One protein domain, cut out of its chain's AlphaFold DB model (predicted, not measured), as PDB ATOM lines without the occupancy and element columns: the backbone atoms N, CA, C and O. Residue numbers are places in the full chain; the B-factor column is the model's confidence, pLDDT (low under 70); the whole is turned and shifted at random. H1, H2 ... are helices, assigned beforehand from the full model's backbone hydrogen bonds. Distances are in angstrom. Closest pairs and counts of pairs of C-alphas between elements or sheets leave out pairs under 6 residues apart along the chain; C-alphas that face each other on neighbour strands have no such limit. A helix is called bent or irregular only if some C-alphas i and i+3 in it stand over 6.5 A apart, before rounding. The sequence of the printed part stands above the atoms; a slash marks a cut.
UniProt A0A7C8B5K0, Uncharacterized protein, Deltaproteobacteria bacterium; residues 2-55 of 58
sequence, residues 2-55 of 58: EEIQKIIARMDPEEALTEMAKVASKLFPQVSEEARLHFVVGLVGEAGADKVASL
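Overview. This is residues 2 to 55 of the 58 residues of an uncharacterized protein of Deltaproteobacteria bacterium (UniProt A0A7C8B5K0). The long helix H2 and the shorter H3 run opposite ways as the two limbs of an open U, with a wide gap between them and residues 29 to 35 sticking out where the chain turns from one to the other. H1 folds back at a steep angle at the beginning of H2, and H4 packs on H3 and stays apart from H2; contacts between the helices are few, with H3 and H4 the one pair that touches. The printed part has 54 residues with four named helices, in the order H1, H2, H3, H4, and no named strand; its class is all helix. It is loose, with a radius of gyration of the C-alphas of 12.9 A, and spans 35 by 26 by 18 A.

Along the chain. H2, residues 13 to 30, is the longest helix and measures 26.3 A from C-alpha 13 at (-9.348, 40.313, -106.524) to C-alpha 30 at (-16.126, 28.547, -84.005). It has a kink of 28 degrees near residue 23, and it is only just irregular, with C-alphas 26 and 29 at 6.6 A. H3, residues 33 to 44, measures 16.9 A. H1, residues 2 to 8, begins at C-alpha 2 at (-11.342, 50.155, -92.365) and measures 10.0 A. H4, residues 46 to 55, measures 15.3 A and ends at C-alpha 55 at (-26.318, 21.675, -97.924); it is irregular, with C-alphas 47 and 50 at 7.1 A.

Arrangement. H2 and H3 are close but not clearly touching, and their closest C-alphas, those of Phe 28 and Arg 36, are 6.2 A apart. Their lines stand at a shallow tilt of 14 degrees, opposite ways, with centres 13.6 A apart. H1 and H2 are also close but not clearly touching: their closest C-alphas, those of Ile 8 and Ala 16, are 5.7 A apart. They run opposite ways at a steep tilt of 59 degrees. H3 touches H4 with residues 37 to 41 alone, and the closest C-alphas, those of Val 41 and Ala 49, are 5.2 A apart. H3 and H4 form a helical hairpin, opposite ways at a steep tilt of 41 degrees. H1 is apart from H3 and from H4, and H2 is apart from H4. In H1 and H3 every O i to N i+4 pair is within hydrogen-bond range; in H2 11 of 14 are, and in H4 2 of 6, beside 4 of 7 O i to N i+3 pairs.

Size, cuts and confidence. The C-alphas farthest apart, those of Arg 10 and Ser 54, are 35.6 A apart. The printed part has no cut, and the links H1 to H2, H2 to H3 and H3 to H4 are tight. Residues 29 to 35, of which 33 to 35 belong to H3, stand free. The mean pLDDT of the printed part is 84.3, and residues 46 to 55 are under 70.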
ATOM      1  N   GLU A   2     -11.930  49.614 -91.120       73.38
ATOM      2  CA  GLU A   2     -11.342  50.155 -92.365       73.38
ATOM      3  C   GLU A   2     -10.018  49.508 -92.798       73.38
ATOM      4  O   GLU A   2      -9.730  49.452 -93.989       73.38
ATOM      5  N   GLU A   3      -9.193  49.029 -91.865       85.19
ATOM      6  CA  GLU A   3      -7.870  48.475 -92.199       85.19
ATOM      7  C   GLU A   3      -7.962  47.203 -93.046       85.19
ATOM      8  O   GLU A   3      -7.255  47.084 -94.041       85.19
ATOM      9  N   ILE A   4      -8.896  46.301 -92.722       83.38
ATOM     10  CA  ILE A   4      -9.143  45.082 -93.508       83.38
ATOM     11  C   ILE A   4      -9.616  45.452 -94.918       83.38
ATOM     12  O   ILE A   4      -9.135  44.894 -95.899       83.38
ATOM     13  N   GLN A   5     -10.503  46.445 -95.031       85.69
ATOM     14  CA  GLN A   5     -10.996  46.917 -96.327       85.69
ATOM     15  C   GLN A   5      -9.879  47.558 -97.162       85.69
ATOM     16  O   GLN A   5      -9.789  47.307 -98.359       85.69
ATOM     17  N   LYS A   6      -8.989  48.339 -96.536       90.81
ATOM     18  CA  LYS A   6      -7.824  48.954 -97.195       90.81
ATOM     19  C   LYS A   6      -6.805  47.918 -97.672       90.81
ATOM     20  O   LYS A   6      -6.182  48.141 -98.705       90.81
ATOM     21  N   ILE A   7      -6.624  46.822 -96.934       89.75
ATOM     22  CA  ILE A   7      -5.757  45.708 -97.342       89.75
ATOM     23  C   ILE A   7      -6.369  45.002 -98.554       89.75
ATOM     24  O   ILE A   7      -5.722  44.926 -99.592       89.75
ATOM     25  N   ILE A   8      -7.638  44.591 -98.457       88.00
ATOM     26  CA  ILE A   8      -8.354  43.893 -99.536       88.00
ATOM     27  C   ILE A   8      -8.404  44.737-100.818       88.00
ATOM     28  O   ILE A   8      -8.143  44.220-101.896       88.00
ATOM     29  N   ALA A   9      -8.662  46.045-100.718       88.44
ATOM     30  CA  ALA A   9      -8.754  46.936-101.879       88.44
ATOM     31  C   ALA A   9      -7.426  47.145-102.634       88.44
ATOM     32  O   ALA A   9      -7.427  47.712-103.724       88.44
ATOM     33  N   ARG A  10      -6.292  46.748-102.046       93.06
ATOM     34  CA  ARG A  10      -4.958  46.836-102.663       93.06
ATOM     35  C   ARG A  10      -4.481  45.509-103.245       93.06
ATOM     36  O   ARG A  10      -3.440  45.496-103.893       93.06
ATOM     37  N   MET A  11      -5.192  44.420-102.970       93.12
ATOM     38  CA  MET A  11      -4.863  43.090-103.466       93.12
ATOM     39  C   MET A  11      -5.490  42.858-104.838       93.12
ATOM     40  O   MET A  11      -6.491  43.485-105.193       93.12
ATOM     41  N   ASP A  12      -4.912  41.924-105.589       96.12
ATOM     42  CA  ASP A  12      -5.615  41.343-106.725       96.12
ATOM     43  C   ASP A  12      -6.936  40.700-106.241       96.12
ATOM     44  O   ASP A  12      -6.946  40.074-105.176       96.12
ATOM     45  N   PRO A  13      -8.060  40.846-106.966       92.06
ATOM     46  CA  PRO A  13      -9.348  40.313-106.524       92.06
ATOM     47  C   PRO A  13      -9.363  38.801-106.252       92.06
ATOM     48  O   PRO A  13     -10.026  38.363-105.308       92.06
ATOM     49  N   GLU A  14      -8.645  37.993-107.038       94.19
ATOM     50  CA  GLU A  14      -8.596  36.538-106.839       94.19
ATOM     51  C   GLU A  14      -7.744  36.173-105.619       94.19
ATOM     52  O   GLU A  14      -8.107  35.297-104.821       94.19
ATOM     53  N   GLU A  15      -6.637  36.889-105.422       94.31
ATOM     54  CA  GLU A  15      -5.793  36.759-104.232       94.31
ATOM     55  C   GLU A  15      -6.558  37.162-102.964       94.31
ATOM     56  O   GLU A  15      -6.538  36.447-101.959       94.31
ATOM     57  N   ALA A  16      -7.306  38.266-103.025       93.19
ATOM     58  CA  ALA A  16      -8.133  38.744-101.926       93.19
ATOM     59  C   ALA A  16      -9.183  37.705-101.514       93.19
ATOM     60  O   ALA A  16      -9.304  37.386-100.329       93.19
ATOM     61  N   LEU A  17      -9.907  37.127-102.480       91.88
ATOM     62  CA  LEU A  17     -10.878  36.062-102.211       91.88
ATOM     63  C   LEU A  17     -10.216  34.824-101.594       91.88
ATOM     64  O   LEU A  17     -10.757  34.239-100.652       91.88
ATOM     65  N   THR A  18      -9.029  34.453-102.076       94.00
ATOM     66  CA  THR A  18      -8.258  33.318-101.553       94.00
ATOM     67  C   THR A  18      -7.870  33.525-100.088       94.00
ATOM     68  O   THR A  18      -8.072  32.634 -99.256       94.00
ATOM     69  N   GLU A  19      -7.355  34.703 -99.732       93.62
ATOM     70  CA  GLU A  19      -6.986  35.012 -98.347       93.62
ATOM     71  C   GLU A  19      -8.214  35.136 -97.437       93.62
ATOM     72  O   GLU A  19      -8.211  34.621 -96.313       93.62
ATOM     73  N   MET A  20      -9.309  35.720 -97.928       91.12
ATOM     74  CA  MET A  20     -10.575  35.766 -97.192       91.12
ATOM     75  C   MET A  20     -11.105  34.361 -96.885       91.12
ATOM     76  O   MET A  20     -11.523  34.103 -95.756       91.12
ATOM     77  N   ALA A  21     -11.032  33.429 -97.840       91.12
ATOM     78  CA  ALA A  21     -11.447  32.042 -97.637       91.12
ATOM     79  C   ALA A  21     -10.595  31.322 -96.573       91.12
ATOM     80  O   ALA A  21     -11.133  30.582 -95.746       91.12
ATOM     81  N   LYS A  22      -9.278  31.572 -96.534       93.38
ATOM     82  CA  LYS A  22      -8.373  31.021 -95.506       93.38
ATOM     83  C   LYS A  22      -8.689  31.529 -94.102       93.38
ATOM     84  O   LYS A  22      -8.517  30.794 -93.130       93.38
ATOM     85  N   VAL A  23      -9.100  32.788 -93.974       92.50
ATOM     86  CA  VAL A  23      -9.525  33.352 -92.686       92.50
ATOM     87  C   VAL A  23     -10.893  32.794 -92.299       92.50
ATOM     88  O   VAL A  23     -11.060  32.311 -91.178       92.50
ATOM     89  N   ALA A  24     -11.846  32.782 -93.233       91.62
ATOM     90  CA  ALA A  24     -13.192  32.271 -93.003       91.62
ATOM     91  C   ALA A  24     -13.187  30.797 -92.568       91.62
ATOM     92  O   ALA A  24     -13.855  30.455 -91.595       91.62
ATOM     93  N   SER A  25     -12.374  29.936 -93.191       92.31
ATOM     94  CA  SER A  25     -12.300  28.506 -92.847       92.31
ATOM     95  C   SER A  25     -11.860  28.234 -91.404       92.31
ATOM     96  O   SER A  25     -12.234  27.216 -90.828       92.31
ATOM     97  N   LYS A  26     -11.116  29.159 -90.785       94.25
ATOM     98  CA  LYS A  26     -10.720  29.076 -89.370       94.25
ATOM     99  C   LYS A  26     -11.820  29.552 -88.426       94.25
ATOM    100  O   LYS A  26     -11.885  29.086 -87.292       94.25
ATOM    101  N   LEU A  27     -12.658  30.486 -88.872       93.06
ATOM    102  CA  LEU A  27     -13.746  31.068 -88.082       93.06
ATOM    103  C   LEU A  27     -15.019  30.215 -88.133       93.06
ATOM    104  O   LEU A  27     -15.715  30.100 -87.130       93.06
ATOM    105  N   PHE A  28     -15.297  29.576 -89.271       92.44
ATOM    106  CA  PHE A  28     -16.488  28.751 -89.505       92.44
ATOM    107  C   PHE A  28     -16.763  27.698 -88.412       92.44
ATOM    108  O   PHE A  28     -17.909  27.584 -87.971       92.44
ATOM    109  N   PRO A  29     -15.763  26.937 -87.928       93.50
ATOM    110  CA  PRO A  29     -15.984  25.953 -86.868       93.50
ATOM    111  C   PRO A  29     -16.299  26.569 -85.497       93.50
ATOM    112  O   PRO A  29     -16.792  25.866 -84.622       93.50
ATOM    113  N   GLN A  30     -16.001  27.856 -85.294       96.25
ATOM    114  CA  GLN A  30     -16.126  28.547 -84.005       96.25
ATOM    115  C   GLN A  30     -17.470  29.264 -83.831       96.25
ATOM    116  O   GLN A  30     -17.770  29.753 -82.743       96.25
ATOM    117  N   VAL A  31     -18.269  29.356 -84.895       94.19
ATOM    118  CA  VAL A  31     -19.571  30.030 -84.888       94.19
ATOM    119  C   VAL A  31     -20.713  29.020 -84.971       94.19
ATOM    120  O   VAL A  31     -20.515  27.859 -85.344       94.19
ATOM    121  N   SER A  32     -21.921  29.465 -84.616       94.62
ATOM    122  CA  SER A  32     -23.122  28.639 -84.724       94.62
ATOM    123  C   SER A  32     -23.408  28.247 -86.174       94.62
ATOM    124  O   SER A  32     -22.983  28.900 -87.129       94.62
ATOM    125  N   GLU A  33     -24.168  27.172 -86.337       90.19
ATOM    126  CA  GLU A  33     -24.631  26.713 -87.645       90.19
ATOM    127  C   GLU A  33     -25.452  27.779 -88.382       90.19
ATOM    128  O   GLU A  33     -25.212  28.035 -89.558       90.19
ATOM    129  N   GLU A  34     -26.325  28.483 -87.660       89.94
ATOM    130  CA  GLU A  34     -27.091  29.621 -88.175       89.94
ATOM    131  C   GLU A  34     -26.174  30.739 -88.699       89.94
ATOM    132  O   GLU A  34     -26.376  31.242 -89.805       89.94
ATOM    133  N   ALA A  35     -25.105  31.084 -87.969       92.44
ATOM    134  CA  ALA A  35     -24.143  32.091 -88.412       92.44
ATOM    135  C   ALA A  35     -23.372  31.655 -89.673       92.44
ATOM    136  O   ALA A  35     -23.115  32.480 -90.552       92.44
ATOM    137  N   ARG A  36     -23.039  30.360 -89.800       91.94
ATOM    138  CA  ARG A  36     -22.443  29.807 -91.030       91.94
ATOM    139  C   ARG A  36     -23.401  29.916 -92.214       91.94
ATOM    140  O   ARG A  36     -22.988  30.355 -93.285       91.94
ATOM    141  N   LEU A  37     -24.667  29.545 -92.019       88.44
ATOM    142  CA  LEU A  37     -25.692  29.604 -93.059       88.44
ATOM    143  C   LEU A  37     -25.889  31.042 -93.549       88.44
ATOM    144  O   LEU A  37     -25.808  31.301 -94.750       88.44
ATOM    145  N   HIS A  38     -26.058  31.988 -92.622       89.31
ATOM    146  CA  HIS A  38     -26.191  33.407 -92.949       89.31
ATOM    147  C   HIS A  38     -24.990  33.948 -93.733       89.31
ATOM    148  O   HIS A  38     -25.182  34.705 -94.686       89.31
ATOM    149  N   PHE A  39     -23.764  33.547 -93.381       90.19
ATOM    150  CA  PHE A  39     -22.569  33.952 -94.119       90.19
ATOM    151  C   PHE A  39     -22.596  33.460 -95.573       90.19
ATOM    152  O   PHE A  39     -22.355  34.244 -96.490       90.19
ATOM    153  N   VAL A  40     -22.901  32.177 -95.802       88.88
ATOM    154  CA  VAL A  40     -22.905  31.604 -97.158       88.88
ATOM    155  C   VAL A  40     -24.032  32.206 -98.000       88.88
ATOM    156  O   VAL A  40     -23.794  32.592 -99.142       88.88
ATOM    157  N   VAL A  41     -25.235  32.365 -97.438       86.62
ATOM    158  CA  VAL A  41     -26.355  33.024 -98.131       86.62
ATOM    159  C   VAL A  41     -26.004  34.469 -98.490       86.62
ATOM    160  O   VAL A  41     -26.243  34.894 -99.618       86.62
ATOM    161  N   GLY A  42     -25.373  35.207 -97.573       87.44
ATOM    162  CA  GLY A  42     -24.909  36.571 -97.832       87.44
ATOM    163  C   GLY A  42     -23.853  36.665 -98.938       87.44
ATOM    164  O   GLY A  42     -23.813  37.667 -99.648       87.44
ATOM    165  N   LEU A  43     -23.026  35.628 -99.119       85.69
ATOM    166  CA  LEU A  43     -21.991  35.584-100.156       85.69
ATOM    167  C   LEU A  43     -22.558  35.265-101.549       85.69
ATOM    168  O   LEU A  43     -22.100  35.828-102.539       85.69
ATOM    169  N   VAL A  44     -23.529  34.351-101.633       81.06
ATOM    170  CA  VAL A  44     -24.095  33.875-102.912       81.06
ATOM    171  C   VAL A  44     -25.312  34.712-103.354       81.06
ATOM    172  O   VAL A  44     -25.679  34.701-104.528       81.06
ATOM    173  N   GLY A  45     -25.914  35.478-102.440       73.38
ATOM    174  CA  GLY A  45     -27.119  36.275-102.677       73.38
ATOM    175  C   GLY A  45     -28.412  35.448-102.629       73.38
ATOM    176  O   GLY A  45     -28.386  34.217-102.593       73.38
ATOM    177  N   GLU A  46     -29.569  36.125-102.643       58.59
ATOM    178  CA  GLU A  46     -30.901  35.507-102.462       58.59
ATOM    179  C   GLU A  46     -31.193  34.361-103.448       58.59
ATOM    180  O   GLU A  46     -31.802  33.364-103.071       58.59
ATOM    181  N   ALA A  47     -30.683  34.433-104.683       56.88
ATOM    182  CA  ALA A  47     -30.847  33.376-105.687       56.88
ATOM    183  C   ALA A  47     -30.102  32.063-105.348       56.88
ATOM    184  O   ALA A  47     -30.417  31.010-105.903       56.88
ATOM    185  N   GLY A  48     -29.111  32.110-104.453       54.12
ATOM    186  CA  GLY A  48     -28.368  30.944-103.973       54.12
ATOM    187  C   GLY A  48     -28.909  30.340-102.679       54.12
ATOM    188  O   GLY A  48     -28.526  29.221-102.338       54.12
ATOM    189  N   ALA A  49     -29.801  31.039-101.969       56.31
ATOM    190  CA  ALA A  49     -30.246  30.661-100.629       56.31
ATOM    191  C   ALA A  49     -30.907  29.271-100.584       56.31
ATOM    192  O   ALA A  49     -30.582  28.463 -99.714       56.31
ATOM    193  N   ASP A  50     -31.735  28.957-101.584       59.97
ATOM    194  CA  ASP A  50     -32.444  27.674-101.707       59.97
ATOM    195  C   ASP A  50     -31.489  26.473-101.854       59.97
ATOM    196  O   ASP A  50     -31.744  25.385-101.343       59.97
ATOM    197  N   LYS A  51     -30.342  26.667-102.523       59.78
ATOM    198  CA  LYS A  51     -29.323  25.617-102.698       59.78
ATOM    199  C   LYS A  51     -28.384  25.487-101.504       59.78
ATOM    200  O   LYS A  51     -27.769  24.445-101.330       59.78
ATOM    201  N   VAL A  52     -28.235  26.539-100.704       59.88
ATOM    202  CA  VAL A  52     -27.389  26.519 -99.505       59.88
ATOM    203  C   VAL A  52     -28.144  25.882 -98.339       59.88
ATOM    204  O   VAL A  52     -27.559  25.097 -97.598       59.88
ATOM    205  N   ALA A  53     -29.450  26.135 -98.218       59.81
ATOM    206  CA  ALA A  53     -30.297  25.503 -97.209       59.81
ATOM    207  C   ALA A  53     -30.276  23.964 -97.297       59.81
ATOM    208  O   ALA A  53     -30.272  23.292 -96.269       59.81
ATOM    209  N   SER A  54     -30.184  23.395 -98.506       60.81
ATOM    210  CA  SER A  54     -30.099  21.941 -98.702       60.81
ATOM    211  C   SER A  54     -28.735  21.332 -98.353       60.81
ATOM    212  O   SER A  54     -28.661  20.136 -98.082       60.81
ATOM    213  N   LEU A  55     -27.661  22.129 -98.312       59.78
ATOM    214  CA  LEU A  55     -26.318  21.675 -97.924       59.78
ATOM    215  C   LEU A  55     -26.116  21.630 -96.403       59.78
ATOM    216  O   LEU A  55     -25.197  20.966 -95.938       59.78
TER     217      LEU A  55